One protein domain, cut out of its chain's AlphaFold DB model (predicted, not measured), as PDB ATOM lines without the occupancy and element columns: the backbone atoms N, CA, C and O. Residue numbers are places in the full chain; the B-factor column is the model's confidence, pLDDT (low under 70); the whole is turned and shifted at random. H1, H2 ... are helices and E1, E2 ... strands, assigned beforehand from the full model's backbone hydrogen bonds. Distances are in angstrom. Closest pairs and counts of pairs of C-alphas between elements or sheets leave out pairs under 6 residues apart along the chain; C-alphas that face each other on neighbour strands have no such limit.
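AT A GLANCE: This is residues 2 to 55 and 160 to 235 of the 247 residues of an uncharacterized protein of Dichomitus squalens (strain LYAD-421) (UniProt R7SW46). A curled, twisted sheet of four strands has helix H3 across one face, with short helices H1 and H2 beyond H3. The hairpin of E3 and E4 runs on past E2 as a long arm, and at the other end residues 213 to 235, with H4, stick out. The printed part has 130 residues, with four named helices and four named strands in the order H1 H2 H3 E1 E2 E3 E4 H4; the sheet E1 E2 E3 E4 is mixed, and so is the class, helices and strands. It is only just loose, close to extended, with a radius of gyration of the C-alphas of 20.6 A and spans of 67 by 46 by 34 A.

IN THESE COORDINATES: Find C-alpha 171 at (33.287, -9.555, 20.040); there E3, residues 171 to 187, begins its 40.2 A and bends by 68 degrees at residue 174. E4, residues 198 to 209, measures 33.3 A, E2, residues 160 to 168, 23.6 A, and E1 is residues 47 to 51. H3, residues 27 to 41, measures 21.0 A; H4, residues 218 to 232, ends at C-alpha 232, (9.880, 30.353, 28.643). H1 is residues 2 to 8, H2 residues 12 to 18.

HOW THE PARTS SIT: E2, E3 and E4 form a meander, each strand the antiparallel neighbour of the one before: look at N 164 and O 175, 3.0 A, and N 185 and O 200, 2.8 A. E1 is parallel to E2, with N 49 and O 165 at 2.9 A. H3 is on the sheet, two layers with the helix on one face, at a height of 7.4 A; its closest C-alphas to E2 are Thr 39 and Val 162, 4.9 A. H2 and H3 only just touch, with 3 pairs of C-alphas within 8 A, by residues 33 to 37 of H3 alone, closest at Ile 18 and Cys 33, 6.6 A. H1 and H2 touch only at the corner, and only just, with 3 such pairs, closest at the C-alphas of His 6 and Lys 12, 6.0 A. H4 and H3 are apart. Every O i to N i+4 pair is within hydrogen-bond range in H3 and H4, and 2 of 3 in H1 and in H2.

THE WHOLE: The C-alphas farthest apart, of Asp 192 and Leu 235, are 70.0 A apart. Residues 56 to 159 are not printed, and C-alphas 55 and 160 stand 22.5 A apart across the cut. Of the links printed whole, none is long. Mean pLDDT of the printed part is 73.0, with 48 residues under 70, among them 2 to 18 and 212 to 223.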
ATOM      1  N   SER A   2      47.633   4.697  10.615       52.84
ATOM      2  CA  SER A   2      48.166   5.818   9.824       52.84
ATOM      3  C   SER A   2      48.074   5.600   8.300       52.84
ATOM      4  O   SER A   2      47.598   6.477   7.581       52.84
ATOM      5  N   ASP A   3      48.373   4.390   7.811       65.25
ATOM      6  CA  ASP A   3      48.285   4.054   6.376       65.25
ATOM      7  C   ASP A   3      46.866   4.154   5.796       65.25
ATOM      8  O   ASP A   3      46.683   4.503   4.630       65.25
ATOM      9  N   GLN A   4      45.841   3.851   6.596       63.38
ATOM     10  CA  GLN A   4      44.447   3.922   6.145       63.38
ATOM     11  C   GLN A   4      43.956   5.366   6.065       63.38
ATOM     12  O   GLN A   4      43.167   5.689   5.176       63.38
ATOM     13  N   ILE A   5      44.457   6.241   6.941       64.56
ATOM     14  CA  ILE A   5      44.153   7.674   6.898       64.56
ATOM     15  C   ILE A   5      44.735   8.283   5.615       64.56
ATOM     16  O   ILE A   5      44.019   8.958   4.878       64.56
ATOM     17  N   HIS A   6      45.977   7.937   5.260       60.09
ATOM     18  CA  HIS A   6      46.605   8.354   3.998       60.09
ATOM     19  C   HIS A   6      45.798   8.003   2.737       60.09
ATOM     20  O   HIS A   6      45.900   8.699   1.727       60.09
ATOM     21  N   GLN A   7      45.016   6.921   2.764       66.50
ATOM     22  CA  GLN A   7      44.222   6.482   1.612       66.50
ATOM     23  C   GLN A   7      42.918   7.272   1.431       66.50
ATOM     24  O   GLN A   7      42.397   7.311   0.319       66.50
ATOM     25  N   HIS A   8      42.401   7.896   2.495       68.94
ATOM     26  CA  HIS A   8      41.070   8.517   2.504       68.94
ATOM     27  C   HIS A   8      41.093  10.048   2.621       68.94
ATOM     28  O   HIS A   8      40.061  10.688   2.418       68.94
ATOM     29  N   VAL A   9      42.248  10.653   2.915       65.38
ATOM     30  CA  VAL A   9      42.420  12.112   2.904       65.38
ATOM     31  C   VAL A   9      42.737  12.590   1.480       65.38
ATOM     32  O   VAL A   9      43.628  12.060   0.818       65.38
ATOM     33  N   VAL A  10      41.994  13.599   1.006       69.50
ATOM     34  CA  VAL A  10      42.133  14.172  -0.351       69.50
ATOM     35  C   VAL A  10      43.522  14.771  -0.564       69.50
ATOM     36  O   VAL A  10      44.138  14.546  -1.604       69.50
ATOM     37  N   ASP A  11      44.016  15.510   0.428       69.06
ATOM     38  CA  ASP A  11      45.370  16.050   0.428       69.06
ATOM     39  C   ASP A  11      46.306  15.157   1.247       69.06
ATOM     40  O   ASP A  11      46.297  15.159   2.478       69.06
ATOM     41  N   LYS A  12      47.140  14.389   0.549       67.50
ATOM     42  CA  LYS A  12      48.095  13.472   1.181       67.50
ATOM     43  C   LYS A  12      49.176  14.203   1.978       67.50
ATOM     44  O   LYS A  12      49.691  13.629   2.932       67.50
ATOM     45  N   THR A  13      49.463  15.460   1.630       65.31
ATOM     46  CA  THR A  13      50.462  16.281   2.327       65.31
ATOM     47  C   THR A  13      49.989  16.698   3.717       65.31
ATOM     48  O   THR A  13      50.803  16.894   4.613       65.31
ATOM     49  N   LEU A  14      48.670  16.737   3.948       65.38
ATOM     50  CA  LEU A  14      48.094  17.033   5.259       65.38
ATOM     51  C   LEU A  14      48.474  15.978   6.305       65.38
ATOM     52  O   LEU A  14      48.734  16.309   7.458       65.38
ATOM     53  N   VAL A  15      48.520  14.706   5.907       66.38
ATOM     54  CA  VAL A  15      48.885  13.610   6.814       66.38
ATOM     55  C   VAL A  15      50.381  13.649   7.132       66.38
ATOM     56  O   VAL A  15      50.751  13.465   8.287       66.38
ATOM     57  N   GLU A  16      51.218  13.971   6.141       65.81
ATOM     58  CA  GLU A  16      52.667  14.174   6.316       65.81
ATOM     59  C   GLU A  16      52.979  15.364   7.236       65.81
ATOM     60  O   GLU A  16      53.958  15.331   7.968       65.81
ATOM     61  N   TRP A  17      52.131  16.396   7.246       64.00
ATOM     62  CA  TRP A  17      52.266  17.544   8.148       64.00
ATOM     63  C   TRP A  17      51.854  17.255   9.596       64.00
ATOM     64  O   TRP A  17      52.349  17.904  10.515       64.00
ATOM     65  N   ILE A  18      50.898  16.347   9.802       67.06
ATOM     66  CA  ILE A  18      50.299  16.090  11.120       67.06
ATOM     67  C   ILE A  18      51.001  14.940  11.842       67.06
ATOM     68  O   ILE A  18      51.119  14.962  13.071       67.06
ATOM     69  N   LEU A  19      51.459  13.926  11.105       71.06
ATOM     70  CA  LEU A  19      52.242  12.842  11.678       71.06
ATOM     71  C   LEU A  19      53.697  13.295  11.833       71.06
ATOM     72  O   LEU A  19      54.303  13.725  10.858       71.06
ATOM     73  N   PRO A  20      54.270  13.199  13.041       65.19
ATOM     74  CA  PRO A  20      55.607  13.702  13.279       65.19
ATOM     75  C   PRO A  20      56.634  12.794  12.592       65.19
ATOM     76  O   PRO A  20      56.602  11.574  12.760       65.19
ATOM     77  N   ASP A  21      57.554  13.396  11.836       59.78
ATOM     78  CA  ASP A  21      58.631  12.727  11.092       59.78
ATOM     79  C   ASP A  21      60.021  12.964  11.717       59.78
ATOM     80  O   ASP A  21      61.063  12.707  11.107       59.78
ATOM     81  N   PHE A  22      60.053  13.443  12.961       59.12
ATOM     82  CA  PHE A  22      61.293  13.716  13.673       59.12
ATOM     83  C   PHE A  22      61.958  12.421  14.146       59.12
ATOM     84  O   PHE A  22      61.307  11.495  14.621       59.12
ATOM     85  N   ILE A  23      63.291  12.398  14.131       54.41
ATOM     86  CA  ILE A  23      64.088  11.254  14.611       54.41
ATOM     87  C   ILE A  23      63.869  10.923  16.099       54.41
ATOM     88  O   ILE A  23      64.240   9.847  16.546       54.41
ATOM     89  N   THR A  24      63.291  11.848  16.869       54.03
ATOM     90  CA  THR A  24      62.954  11.678  18.291       54.03
ATOM     91  C   THR A  24      61.515  11.211  18.517       54.03
ATOM     92  O   THR A  24      61.112  11.048  19.665       54.03
ATOM     93  N   SER A  25      60.715  11.058  17.456       71.62
ATOM     94  CA  SER A  25      59.319  10.638  17.558       71.62
ATOM     95  C   SER A  25      59.223   9.138  17.790       71.62
ATOM     96  O   SER A  25      59.705   8.324  17.007       71.62
ATOM     97  N   SER A  26      58.572   8.771  18.886       77.75
ATOM     98  CA  SER A  26      58.285   7.390  19.243       77.75
ATOM     99  C   SER A  26      57.010   6.887  18.558       77.75
ATOM    100  O   SER A  26      56.162   7.662  18.112       77.75
ATOM    101  N   ALA A  27      56.802   5.566  18.565       77.06
ATOM    102  CA  ALA A  27      55.533   4.975  18.132       77.06
ATOM    103  C   ALA A  27      54.329   5.511  18.936       77.06
ATOM    104  O   ALA A  27      53.210   5.564  18.418       77.06
ATOM    105  N   ASN A  28      54.554   5.934  20.187       80.81
ATOM    106  CA  ASN A  28      53.543   6.596  21.004       80.81
ATOM    107  C   ASN A  28      53.170   7.966  20.422       80.81
ATOM    108  O   ASN A  28      51.986   8.250  20.269       80.81
ATOM    109  N   ASP A  29      54.154   8.765  20.008       79.56
ATOM    110  CA  ASP A  29      53.924  10.084  19.403       79.56
ATOM    111  C   ASP A  29      53.181   9.960  18.069       79.56
ATOM    112  O   ASP A  29      52.192  10.654  17.835       79.56
ATOM    113  N   THR A  30      53.572   8.998  17.227       81.88
ATOM    114  CA  THR A  30      52.853   8.701  15.977       81.88
ATOM    115  C   THR A  30      51.413   8.260  16.243       81.88
ATOM    116  O   THR A  30      50.499   8.657  15.516       81.88
ATOM    117  N   THR A  31      51.187   7.455  17.286       83.56
ATOM    118  CA  THR A  31      49.844   7.001  17.676       83.56
ATOM    119  C   THR A  31      48.999   8.166  18.184       83.56
ATOM    120  O   THR A  31      47.871   8.328  17.731       83.56
ATOM    121  N   ILE A  32      49.551   9.026  19.044       83.56
ATOM    122  CA  ILE A  32      48.873  10.223  19.558       83.56
ATOM    123  C   ILE A  32      48.490  11.153  18.411       83.56
ATOM    124  O   ILE A  32      47.326  11.527  18.307       83.56
ATOM    125  N   CYS A  33      49.417  11.475  17.508       80.31
ATOM    126  CA  CYS A  33      49.124  12.323  16.355       80.31
ATOM    127  C   CYS A  33      48.106  11.681  15.401       80.31
ATOM    128  O   CYS A  33      47.243  12.377  14.871       80.31
ATOM    129  N   SER A  34      48.143  10.354  15.224       82.00
ATOM    130  CA  SER A  34      47.134   9.634  14.434       82.00
ATOM    131  C   SER A  34      45.746   9.717  15.075       82.00
ATOM    132  O   SER A  34      44.771   9.972  14.372       82.00
ATOM    133  N   ILE A  35      45.643   9.541  16.397       82.81
ATOM    134  CA  ILE A  35      44.370   9.655  17.121       82.81
ATOM    135  C   ILE A  35      43.876  11.104  17.078       82.81
ATOM    136  O   ILE A  35      42.715  11.313  16.754       82.81
ATOM    137  N   LEU A  36      44.736  12.103  17.299       83.44
ATOM    138  CA  LEU A  36      44.393  13.525  17.142       83.44
ATOM    139  C   LEU A  36      43.887  13.839  15.729       83.44
ATOM    140  O   LEU A  36      42.906  14.556  15.558       83.44
ATOM    141  N   LEU A  37      44.487  13.253  14.695       82.38
ATOM    142  CA  LEU A  37      43.970  13.383  13.338       82.38
ATOM    143  C   LEU A  37      42.574  12.752  13.206       82.38
ATOM    144  O   LEU A  37      41.669  13.363  12.637       82.38
ATOM    145  N   MET A  38      42.356  11.570  13.785       81.69
ATOM    146  CA  MET A  38      41.032  10.939  13.818       81.69
ATOM    147  C   MET A  38      39.998  11.785  14.572       81.69
ATOM    148  O   MET A  38      38.852  11.868  14.134       81.69
ATOM    149  N   THR A  39      40.380  12.452  15.664       81.50
ATOM    150  CA  THR A  39      39.460  13.291  16.450       81.50
ATOM    151  C   THR A  39      38.991  14.502  15.645       81.50
ATOM    152  O   THR A  39      37.801  14.820  15.655       81.50
ATOM    153  N   THR A  40      39.885  15.125  14.867       79.31
ATOM    154  CA  THR A  40      39.529  16.255  13.989       79.31
ATOM    155  C   THR A  40      38.605  15.850  12.837       79.31
ATOM    156  O   THR A  40      37.785  16.651  12.388       79.31
ATOM    157  N   LEU A  41      38.697  14.601  12.373       76.69
ATOM    158  CA  LEU A  41      37.953  14.094  11.217       76.69
ATOM    159  C   LEU A  41      36.722  13.254  11.592       76.69
ATOM    160  O   LEU A  41      36.020  12.770  10.701       76.69
ATOM    161  N   GLN A  42      36.398  13.128  12.882       79.25
ATOM    162  CA  GLN A  42      35.342  12.231  13.368       79.25
ATOM    163  C   GLN A  42      33.933  12.526  12.832       79.25
ATOM    164  O   GLN A  42      33.095  11.634  12.784       79.25
ATOM    165  N   ALA A  43      33.660  13.754  12.377       76.44
ATOM    166  CA  ALA A  43      32.380  14.095  11.751       76.44
ATOM    167  C   ALA A  43      32.189  13.449  10.362       76.44
ATOM    168  O   ALA A  43      31.066  13.382   9.864       76.44
ATOM    169  N   TYR A  44      33.275  12.989   9.733       72.69
ATOM    170  CA  TYR A  44      33.287  12.491   8.356       72.69
ATOM    171  C   TYR A  44      33.540  10.984   8.255       72.69
ATOM    172  O   TYR A  44      33.295  10.400   7.201       72.69
ATOM    173  N   PHE A  45      34.013  10.347   9.329       74.94
ATOM    174  CA  PHE A  45      34.427   8.947   9.321       74.94
ATOM    175  C   PHE A  45      33.911   8.192  10.546       74.94
ATOM    176  O   PHE A  45      33.824   8.732  11.644       74.94
ATOM    177  N   SER A  46      33.617   6.907  10.357       74.00
ATOM    178  CA  SER A  46      33.433   5.953  11.452       74.00
ATOM    179  C   SER A  46      34.686   5.096  11.573       74.00
ATOM    180  O   SER A  46      35.169   4.565  10.571       74.00
ATOM    181  N   TYR A  47      35.209   4.954  12.789       79.69
ATOM    182  CA  TYR A  47      36.468   4.259  13.031       79.69
ATOM    183  C   TYR A  47      36.233   2.882  13.650       79.69
ATOM    184  O   TYR A  47      35.501   2.740  14.629       79.69
ATOM    185  N   GLY A  48      36.882   1.868  13.077       76.38
ATOM    186  CA  GLY A  48      36.882   0.499  13.582       76.38
ATOM    187  C   GLY A  48      38.308  -0.008  13.767       76.38
ATOM    188  O   GLY A  48      39.156   0.208  12.901       76.38
ATOM    189  N   ALA A  49      38.577  -0.686  14.879       77.19
ATOM    190  CA  ALA A  49      39.869  -1.296  15.165       77.19
ATOM    191  C   ALA A  49      39.694  -2.789  15.448       77.19
ATOM    192  O   ALA A  49      38.848  -3.177  16.247       77.19
ATOM    193  N   ARG A  50      40.511  -3.629  14.807       65.12
ATOM    194  CA  ARG A  50      40.549  -5.071  15.059       65.12
ATOM    195  C   ARG A  50      41.900  -5.426  15.652       65.12
ATOM    196  O   ARG A  50      42.924  -5.173  15.018       65.12
ATOM    197  N   ILE A  51      41.903  -5.989  16.853       61.53
ATOM    198  CA  ILE A  51      43.131  -6.349  17.566       61.53
ATOM    199  C   ILE A  51      43.235  -7.869  17.629       61.53
ATOM    200  O   ILE A  51      42.365  -8.538  18.172       61.53
ATOM    201  N   THR A  52      44.292  -8.419  17.025       46.16
ATOM    202  CA  THR A  52      44.549  -9.871  16.963       46.16
ATOM    203  C   THR A  52      45.783 -10.301  17.765       46.16
ATOM    204  O   THR A  52      46.042 -11.495  17.889       46.16
ATOM    205  N   CYS A  53      46.561  -9.357  18.307       48.28
ATOM    206  CA  CYS A  53      47.737  -9.614  19.144       48.28
ATOM    207  C   CYS A  53      48.109  -8.385  20.003       48.28
ATOM    208  O   CYS A  53      47.760  -7.255  19.664       48.28
ATOM    209  N   GLY A  54      48.790  -8.621  21.133       38.84
ATOM    210  CA  GLY A  54      49.211  -7.591  22.096       38.84
ATOM    211  C   GLY A  54      50.489  -6.835  21.703       38.84
ATOM    212  O   GLY A  54      51.306  -7.333  20.928       38.84
ATOM    213  N   ILE A  55      50.666  -5.631  22.262       37.72
ATOM    214  CA  ILE A  55      51.819  -4.742  22.025       37.72
ATOM    215  C   ILE A  55      53.070  -5.299  22.751       37.72
ATOM    216  O   ILE A  55      52.966  -5.569  23.949       37.72
ATOM    217  N   GLY A 160      42.368  15.355  22.489       87.56
ATOM    218  CA  GLY A 160      41.156  15.049  21.742       87.56
ATOM    219  C   GLY A 160      40.687  13.627  22.016       87.56
ATOM    220  O   GLY A 160      41.481  12.762  22.396       87.56
ATOM    221  N   ASP A 161      39.402  13.381  21.791       90.56
ATOM    222  CA  ASP A 161      38.813  12.048  21.834       90.56
ATOM    223  C   ASP A 161      38.048  11.687  20.555       90.56
ATOM    224  O   ASP A 161      37.594  12.551  19.801       90.56
ATOM    225  N   VAL A 162      37.951  10.385  20.289       90.00
ATOM    226  CA  VAL A 162      37.272   9.828  19.119       90.00
ATOM    227  C   VAL A 162      36.575   8.521  19.464       90.00
ATOM    228  O   VAL A 162      37.069   7.698  20.241       90.00
ATOM    229  N   ASP A 163      35.403   8.333  18.873       89.81
ATOM    230  CA  ASP A 163      34.619   7.114  18.999       89.81
ATOM    231  C   ASP A 163      35.159   6.018  18.074       89.81
ATOM    232  O   ASP A 163      35.354   6.240  16.878       89.81
ATOM    233  N   VAL A 164      35.398   4.826  18.633       87.19
ATOM    234  CA  VAL A 164      35.987   3.693  17.908       87.19
ATOM    235  C   VAL A 164      35.257   2.406  18.269       87.19
ATOM    236  O   VAL A 164      35.115   2.078  19.444       87.19
ATOM    237  N   LEU A 165      34.830   1.649  17.259       89.06
ATOM    238  CA  LEU A 165      34.304   0.300  17.443       89.06
ATOM    239  C   LEU A 165      35.468  -0.698  17.458       89.06
ATOM    240  O   LEU A 165      36.196  -0.821  16.473       89.06
ATOM    241  N   VAL A 166      35.655  -1.413  18.564       85.81
ATOM    242  CA  VAL A 166      36.742  -2.389  18.713       85.81
ATOM    243  C   VAL A 166      36.201  -3.803  18.534       85.81
ATOM    244  O   VAL A 166      35.318  -4.205  19.278       85.81
ATOM    245  N   ASP A 167      36.731  -4.553  17.568       82.75
ATOM    246  CA  ASP A 167      36.513  -5.997  17.413       82.75
ATOM    247  C   ASP A 167      37.685  -6.758  18.050       82.75
ATOM    248  O   ASP A 167      38.798  -6.785  17.509       82.75
ATOM    249  N   ASP A 168      37.428  -7.361  19.209       79.81
ATOM    250  CA  ASP A 168      38.339  -8.273  19.893       79.81
ATOM    251  C   ASP A 168      37.851  -9.711  19.684       79.81
ATOM    252  O   ASP A 168      36.869 -10.164  20.276       79.81
ATOM    253  N   ASN A 169      38.531 -10.429  18.787       81.69
ATOM    254  CA  ASN A 169      38.279 -11.841  18.491       81.69
ATOM    255  C   ASN A 169      36.816 -12.186  18.127       81.69
ATOM    256  O   ASN A 169      36.337 -13.286  18.406       81.69
ATOM    257  N   GLY A 170      36.114 -11.278  17.445       77.25
ATOM    258  CA  GLY A 170      34.724 -11.438  17.012       77.25
ATOM    259  C   GLY A 170      33.702 -10.811  17.963       77.25
ATOM    260  O   GLY A 170      32.519 -10.754  17.617       77.25
ATOM    261  N   GLN A 171      34.124 -10.334  19.138       75.62
ATOM    262  CA  GLN A 171      33.287  -9.555  20.040       75.62
ATOM    263  C   GLN A 171      33.522  -8.061  19.810       75.62
ATOM    264  O   GLN A 171      34.649  -7.576  19.881       75.62
ATOM    265  N   THR A 172      32.441  -7.324  19.556       83.56
ATOM    266  CA  THR A 172      32.503  -5.881  19.301       83.56
ATOM    267  C   THR A 172      32.216  -5.070  20.561       83.56
ATOM    268  O   THR A 172      31.332  -5.415  21.348       83.56
ATOM    269  N   PHE A 173      32.963  -3.983  20.742       81.31
ATOM    270  CA  PHE A 173      32.869  -3.065  21.871       81.31
ATOM    271  C   PHE A 173      32.807  -1.620  21.379       81.31
ATOM    272  O   PHE A 173      33.659  -1.184  20.601       81.31
ATOM    273  N   ASP A 174      31.829  -0.863  21.875       87.69
ATOM    274  CA  ASP A 174      31.777   0.585  21.681       87.69
ATOM    275  C   ASP A 174      32.788   1.254  22.612       87.69
ATOM    276  O   ASP A 174      32.600   1.310  23.829       87.69
ATOM    277  N   CYS A 175      33.865   1.783  22.043       86.56
ATOM    278  CA  CYS A 175      34.957   2.379  22.796       86.56
ATOM    279  C   CYS A 175      35.095   3.873  22.495       86.56
ATOM    280  O   CYS A 175      34.614   4.397  21.486       86.56
ATOM    281  N   LYS A 176      35.779   4.570  23.398       88.25
ATOM    282  CA  LYS A 176      36.301   5.913  23.162       88.25
ATOM    283  C   LYS A 176      37.815   5.882  23.348       88.25
ATOM    284  O   LYS A 176      38.316   5.320  24.324       88.25
ATOM    285  N   MET A 177      38.527   6.455  22.388       89.31
ATOM    286  CA  MET A 177      39.968   6.681  22.451       89.31
ATOM    287  C   MET A 177      40.223   8.142  22.781       89.31
ATOM    288  O   MET A 177      39.578   9.013  22.208       89.31
ATOM    289  N   VAL A 178      41.161   8.404  23.684       88.56
ATOM    290  CA  VAL A 178      41.573   9.752  24.088       88.56
ATOM    291  C   VAL A 178      43.077   9.873  23.881       88.56
ATOM    292  O   VAL A 178      43.806   8.951  24.242       88.56
ATOM    293  N   SER A 179      43.547  10.987  23.321       90.25
ATOM    294  CA  SER A 179      44.975  11.248  23.101       90.25
ATOM    295  C   SER A 179      45.344  12.719  23.262       90.25
ATOM    296  O   SER A 179      44.603  13.593  22.814       90.25
ATOM    297  N   GLY A 180      46.527  12.990  23.810       87.50
ATOM    298  CA  GLY A 180      47.121  14.327  23.895       87.50
ATOM    299  C   GLY A 180      47.814  14.548  25.235       87.50
ATOM    300  O   GLY A 180      48.297  13.599  25.852       87.50
ATOM    301  N   HIS A 181      47.852  15.790  25.711       83.81
ATOM    302  CA  HIS A 181      48.397  16.147  27.024       83.81
ATOM    303  C   HIS A 181      47.450  15.721  28.156       83.81
ATOM    304  O   HIS A 181      46.737  16.537  28.735       83.81
ATOM    305  N   VAL A 182      47.431  14.419  28.453       83.69
ATOM    306  CA  VAL A 182      46.565  13.803  29.477       83.69
ATOM    307  C   VAL A 182      47.335  13.288  30.693       83.69
ATOM    308  O   VAL A 182      46.730  12.812  31.649       83.69
ATOM    309  N   ALA A 183      48.665  13.379  30.669       82.75
ATOM    310  CA  ALA A 183      49.524  12.968  31.764       82.75
ATOM    311  C   ALA A 183      50.646  13.985  32.003       82.75
ATOM    312  O   ALA A 183      50.963  14.829  31.160       82.75
ATOM    313  N   ALA A 184      51.259  13.879  33.174       79.62
ATOM    314  CA  ALA A 184      52.499  14.553  33.505       79.62
ATOM    315  C   ALA A 184      53.430  13.551  34.187       79.62
ATOM    316  O   ALA A 184      52.979  12.703  34.960       79.62
ATOM    317  N   THR A 185      54.720  13.656  33.897       82.56
ATOM    318  CA  THR A 185      55.760  12.885  34.568       82.56
ATOM    319  C   THR A 185      56.369  13.755  35.653       82.56
ATOM    320  O   THR A 185      56.673  14.927  35.429       82.56
ATOM    321  N   ILE A 186      56.548  13.172  36.835       83.00
ATOM    322  CA  ILE A 186      57.251  13.812  37.940       83.00
ATOM    323  C   ILE A 186      58.584  13.089  38.104       83.00
ATOM    324  O   ILE A 186      58.609  11.889  38.379       83.00
ATOM    325  N   THR A 187      59.687  13.804  37.912       84.00
ATOM    326  CA  THR A 187      61.046  13.268  38.030       84.00
ATOM    327  C   THR A 187      61.845  14.028  39.079       84.00
ATOM    328  O   THR A 187      61.466  15.111  39.530       84.00
ATOM    329  N   LYS A 188      62.961  13.427  39.489       82.38
ATOM    330  CA  LYS A 188      63.983  14.092  40.290       82.38
ATOM    331  C   LYS A 188      65.027  14.675  39.344       82.38
ATOM    332  O   LYS A 188      65.393  14.026  38.367       82.38
ATOM    333  N   SER A 189      65.521  15.870  39.640       77.19
ATOM    334  CA  SER A 189      66.678  16.456  38.955       77.19
ATOM    335  C   SER A 189      68.004  15.767  39.314       77.19
ATOM    336  O   SER A 189      69.008  15.968  38.634       77.19
ATOM    337  N   SER A 190      68.015  14.956  40.379       74.25
ATOM    338  CA  SER A 190      69.186  14.246  40.901       74.25
ATOM    339  C   SER A 190      68.887  12.762  41.150       74.25
ATOM    340  O   SER A 190      67.791  12.412  41.584       74.25
ATOM    341  N   ASP A 191      69.876  11.900  40.882       69.38
ATOM    342  CA  ASP A 191      69.757  10.429  40.959       69.38
ATOM    343  C   ASP A 191      69.701   9.873  42.400       69.38
ATOM    344  O   ASP A 191      69.416   8.692  42.599       69.38
ATOM    345  N   ASP A 192      69.963  10.706  43.410       77.44
ATOM    346  CA  ASP A 192      69.919  10.326  44.828       77.44
ATOM    347  C   ASP A 192      68.476  10.308  45.387       77.44
ATOM    348  O   ASP A 192      67.492  10.612  44.704       77.44
ATOM    349  N   ASP A 193      68.311   9.993  46.680       68.94
ATOM    350  CA  ASP A 193      67.024  10.033  47.403       68.94
ATOM    351  C   ASP A 193      66.436  11.462  47.575       68.94
ATOM    352  O   ASP A 193      65.714  11.768  48.519       68.94
ATOM    353  N   GLY A 194      66.744  12.365  46.640       70.62
ATOM    354  CA  GLY A 194      66.278  13.744  46.589       70.62
ATOM    355  C   GLY A 194      64.773  13.880  46.352       70.62
ATOM    356  O   GLY A 194      64.058  12.914  46.065       70.62
ATOM    357  N   ALA A 195      64.286  15.112  46.484       80.44
ATOM    358  CA  ALA A 195      62.884  15.442  46.283       80.44
ATOM    359  C   ALA A 195      62.503  15.402  44.796       80.44
ATOM    360  O   ALA A 195      63.291  15.752  43.921       80.44
ATOM    361  N   TYR A 196      61.262  15.007  44.524       81.06
ATOM    362  CA  TYR A 196      60.640  15.204  43.221       81.06
ATOM    363  C   TYR A 196      60.450  16.704  42.976       81.06
ATOM    364  O   TYR A 196      59.665  17.347  43.674       81.06
ATOM    365  N   ASP A 197      61.178  17.254  42.013       82.81
ATOM    366  CA  ASP A 197      61.258  18.698  41.762       82.81
ATOM    367  C   ASP A 197      61.022  19.078  40.295       82.81
ATOM    368  O   ASP A 197      60.908  20.258  39.969       82.81
ATOM    369  N   THR A 198      60.910  18.089  39.409       76.81
ATOM    370  CA  THR A 198      60.759  18.303  37.974       76.81
ATOM    371  C   THR A 198      59.404  17.778  37.513       76.81
ATOM    372  O   THR A 198      59.090  16.603  37.694       76.81
ATOM    373  N   LEU A 199      58.601  18.648  36.900       79.44
ATOM    374  CA  LEU A 199      57.324  18.307  36.274       79.44
ATOM    375  C   LEU A 199      57.457  18.484  34.761       79.44
ATOM    376  O   LEU A 199      57.796  19.573  34.299       79.44
ATOM    377  N   SER A 200      57.154  17.444  33.988       79.94
ATOM    378  CA  SER A 200      57.119  17.518  32.527       79.94
ATOM    379  C   SER A 200      55.774  17.028  31.982       79.94
ATOM    380  O   SER A 200      55.229  16.039  32.479       79.94
ATOM    381  N   PRO A 201      55.187  17.706  30.980       79.88
ATOM    382  CA  PRO A 201      53.994  17.202  30.316       79.88
ATOM    383  C   PRO A 201      54.327  15.892  29.596       79.88
ATOM    384  O   PRO A 201      55.346  15.788  28.918       79.88
ATOM    385  N   ALA A 202      53.444  14.905  29.717       82.62
ATOM    386  CA  ALA A 202      53.589  13.607  29.076       82.62
ATOM    387  C   ALA A 202      52.393  13.370  28.143       82.62
ATOM    388  O   ALA A 202      51.297  13.048  28.611       82.62
ATOM    389  N   PRO A 203      52.570  13.548  26.821       85.75
ATOM    390  CA  PRO A 203      51.565  13.148  25.853       85.75
ATOM    391  C   PRO A 203      51.303  11.645  25.968       85.75
ATOM    392  O   PRO A 203      52.228  10.832  25.908       85.75
ATOM    393  N   GLN A 204      50.044  11.269  26.155       87.06
ATOM    394  CA  GLN A 204      49.631   9.876  26.276       87.06
ATOM    395  C   GLN A 204      48.297   9.636  25.588       87.06
ATOM    396  O   GLN A 204      47.577  10.571  25.225       87.06
ATOM    397  N   TRP A 205      47.972   8.361  25.411       90.25
ATOM    398  CA  TRP A 205      46.667   7.937  24.939       90.25
ATOM    399  C   TRP A 205      46.150   6.755  25.754       90.25
ATOM    400  O   TRP A 205      46.915   5.977  26.322       90.25
ATOM    401  N   PHE A 206      44.830   6.625  25.816       86.69
ATOM    402  CA  PHE A 206      44.168   5.478  26.421       86.69
ATOM    403  C   PHE A 206      42.841   5.195  25.715       86.69
ATOM    404  O   PHE A 206      42.262   6.057  25.050       86.69
ATOM    405  N   LEU A 207      42.364   3.960  25.858       85.38
ATOM    406  CA  LEU A 207      41.103   3.482  25.304       85.38
ATOM    407  C   LEU A 207      40.257   2.910  26.436       85.38
ATOM    408  O   LEU A 207      40.766   2.179  27.284       85.38
ATOM    409  N   TYR A 208      38.966   3.220  26.431       83.88
ATOM    410  CA  TYR A 208      38.021   2.622  27.364       83.88
ATOM    411  C   TYR A 208      36.718   2.239  26.671       83.88
ATOM    412  O   TYR A 208      36.278   2.891  25.721       83.88
ATOM    413  N   VAL A 209      36.099   1.170  27.171       85.25
ATOM    414  CA  VAL A 209      34.761   0.747  26.754       85.25
ATOM    415  C   VAL A 209      33.759   1.743  27.322       85.25
ATOM    416  O   VAL A 209      33.771   2.037  28.520       85.25
ATOM    417  N   LYS A 210      32.888   2.276  26.470       85.25
ATOM    418  CA  LYS A 210      31.784   3.118  26.917       85.25
ATOM    419  C   LYS A 210      30.846   2.248  27.746       85.25
ATOM    420  O   LYS A 210      30.358   1.226  27.272       85.25
ATOM    421  N   GLY A 211      30.599   2.643  28.992       73.88
ATOM    422  CA  GLY A 211      29.553   2.004  29.786       73.88
ATOM    423  C   GLY A 211      28.193   2.143  29.100       73.88
ATOM    424  O   GLY A 211      27.993   3.041  28.274       73.88
ATOM    425  N   GLU A 212      27.231   1.294  29.470       60.06
ATOM    426  CA  GLU A 212      25.830   1.583  29.167       60.06
ATOM    427  C   GLU A 212      25.536   3.006  29.647       60.06
ATOM    428  O   GLU A 212      25.845   3.341  30.794       60.06
ATOM    429  N   LYS A 213      24.982   3.860  28.770       46.03
ATOM    430  CA  LYS A 213      24.551   5.201  29.177       46.03
ATOM    431  C   LYS A 213      23.718   5.033  30.452       46.03
ATOM    432  O   LYS A 213      22.674   4.374  30.373       46.03
ATOM    433  N   PRO A 214      24.125   5.584  31.613       39.91
ATOM    434  CA  PRO A 214      23.244   5.572  32.766       39.91
ATOM    435  C   PRO A 214      21.926   6.204  32.324       39.91
ATOM    436  O   PRO A 214      21.922   7.223  31.625       39.91
ATOM    437  N   ARG A 215      20.800   5.556  32.647       44.91
ATOM    438  CA  ARG A 215      19.472   6.075  32.310       44.91
ATOM    439  C   ARG A 215      19.353   7.487  32.889       44.91
ATOM    440  O   ARG A 215      19.173   7.630  34.092       44.91
ATOM    441  N   ARG A 216      19.407   8.480  31.993       45.66
ATOM    442  CA  ARG A 216      19.198   9.918  32.217       45.66
ATOM    443  C   ARG A 216      20.280  10.574  33.095       45.66
ATOM    444  O   ARG A 216      20.243  10.497  34.318       45.66
ATOM    445  N   GLY A 217      21.249  11.224  32.450       54.44
ATOM    446  CA  GLY A 217      22.331  11.969  33.107       54.44
ATOM    447  C   GLY A 217      22.050  13.472  33.250       54.44
ATOM    448  O   GLY A 217      21.234  14.042  32.526       54.44
ATOM    449  N   TYR A 218      22.785  14.120  34.161       52.34
ATOM    450  CA  TYR A 218      22.694  15.549  34.516       52.34
ATOM    451  C   TYR A 218      22.826  16.502  33.311       52.34
ATOM    452  O   TYR A 218      22.245  17.585  33.296       52.34
ATOM    453  N   GLU A 219      23.561  16.101  32.272       54.34
ATOM    454  CA  GLU A 219      23.749  16.891  31.048       54.34
ATOM    455  C   GLU A 219      22.487  16.956  30.179       54.34
ATOM    456  O   GLU A 219      22.157  18.029  29.677       54.34
ATOM    457  N   GLU A 220      21.727  15.860  30.064       57.59
ATOM    458  CA  GLU A 220      20.424  15.860  29.382       57.59
ATOM    459  C   GLU A 220      19.391  16.664  30.179       57.59
ATOM    460  O   GLU A 220      18.596  17.398  29.597       57.59
ATOM    461  N   GLU A 221      19.435  16.595  31.513       61.69
ATOM    462  CA  GLU A 221      18.557  17.374  32.390       61.69
ATOM    463  C   GLU A 221      18.865  18.879  32.313       61.69
ATOM    464  O   GLU A 221      17.947  19.702  32.253       61.69
ATOM    465  N   ARG A 222      20.148  19.258  32.212       60.25
ATOM    466  CA  ARG A 222      20.561  20.637  31.922       60.25
ATOM    467  C   ARG A 222      20.172  21.064  30.518       60.25
ATOM    468  O   ARG A 222      19.690  22.181  30.377       60.25
ATOM    469  N   ALA A 223      20.341  20.216  29.505       62.62
ATOM    470  CA  ALA A 223      19.945  20.528  28.135       62.62
ATOM    471  C   ALA A 223      18.430  20.773  28.034       62.62
ATOM    472  O   ALA A 223      18.018  21.779  27.461       62.62
ATOM    473  N   ASP A 224      17.605  19.936  28.671       73.12
ATOM    474  CA  ASP A 224      16.151  20.121  28.744       73.12
ATOM    475  C   ASP A 224      15.761  21.341  29.584       73.12
ATOM    476  O   ASP A 224      14.858  22.089  29.206       73.12
ATOM    477  N   THR A 225      16.454  21.595  30.696       70.88
ATOM    478  CA  THR A 225      16.241  22.804  31.509       70.88
ATOM    479  C   THR A 225      16.566  24.057  30.705       70.88
ATOM    480  O   THR A 225      15.786  25.008  30.701       70.88
ATOM    481  N   MET A 226      17.674  24.051  29.962       61.00
ATOM    482  CA  MET A 226      18.078  25.155  29.098       61.00
ATOM    483  C   MET A 226      17.077  25.346  27.959       61.00
ATOM    484  O   MET A 226      16.706  26.475  27.650       61.00
ATOM    485  N   LYS A 227      16.582  24.249  27.374       73.81
ATOM    486  CA  LYS A 227      15.569  24.264  26.315       73.81
ATOM    487  C   LYS A 227      14.233  24.815  26.822       73.81
ATOM    488  O   LYS A 227      13.659  25.683  26.174       73.81
ATOM    489  N   ARG A 228      13.795  24.418  28.023       75.56
ATOM    490  CA  ARG A 228      12.609  24.975  28.705       75.56
ATOM    491  C   ARG A 228      12.777  26.448  29.057       75.56
ATOM    492  O   ARG A 228      11.851  27.219  28.847       75.56
ATOM    493  N   LEU A 229      13.945  26.861  29.551       70.12
ATOM    494  CA  LEU A 229      14.251  28.272  29.814       70.12
ATOM    495  C   LEU A 229      14.224  29.105  28.526       70.12
ATOM    496  O   LEU A 229      13.726  30.228  28.534       70.12
ATOM    497  N   PHE A 230      14.700  28.545  27.413       66.00
ATOM    498  CA  PHE A 230      14.621  29.173  26.093       66.00
ATOM    499  C   PHE A 230      13.198  29.250  25.530       66.00
ATOM    500  O   PHE A 230      12.896  30.165  24.770       66.00
ATOM    501  N   GLU A 231      12.317  28.309  25.864       72.94
ATOM    502  CA  GLU A 231      10.902  28.393  25.488       72.94
ATOM    503  C   GLU A 231      10.125  29.355  26.393       72.94
ATOM    504  O   GLU A 231       9.310  30.132  25.902       72.94
ATOM    505  N   LEU A 232      10.439  29.390  27.691       67.94
ATOM    506  CA  LEU A 232       9.880  30.353  28.643       67.94
ATOM    507  C   LEU A 232      10.284  31.794  28.312       67.94
ATOM    508  O   LEU A 232       9.469  32.698  28.462       67.94
ATOM    509  N   SER A 233      11.501  32.022  27.813       61.81
ATOM    510  CA  SER A 233      11.944  33.355  27.373       61.81
ATOM    511  C   SER A 233      11.311  33.811  26.055       61.81
ATOM    512  O   SER A 233      11.381  34.993  25.719       61.81
ATOM    513  N   LYS A 234      10.668  32.895  25.318       60.69
ATOM    514  CA  LYS A 234       9.850  33.203  24.137       60.69
ATOM    515  C   LYS A 234       8.385  33.481  24.478       60.69
ATOM    516  O   LYS A 234       7.642  33.896  23.589       60.69
ATOM    517  N   LEU A 235       7.957  33.282  25.729       49.56
ATOM    518  CA  LEU A 235       6.640  33.737  26.170       49.56
ATOM    519  C   LEU A 235       6.665  35.264  26.324       49.56
ATOM    520  O   LEU A 235       7.591  35.802  26.937       49.56
TER     521      LEU A 235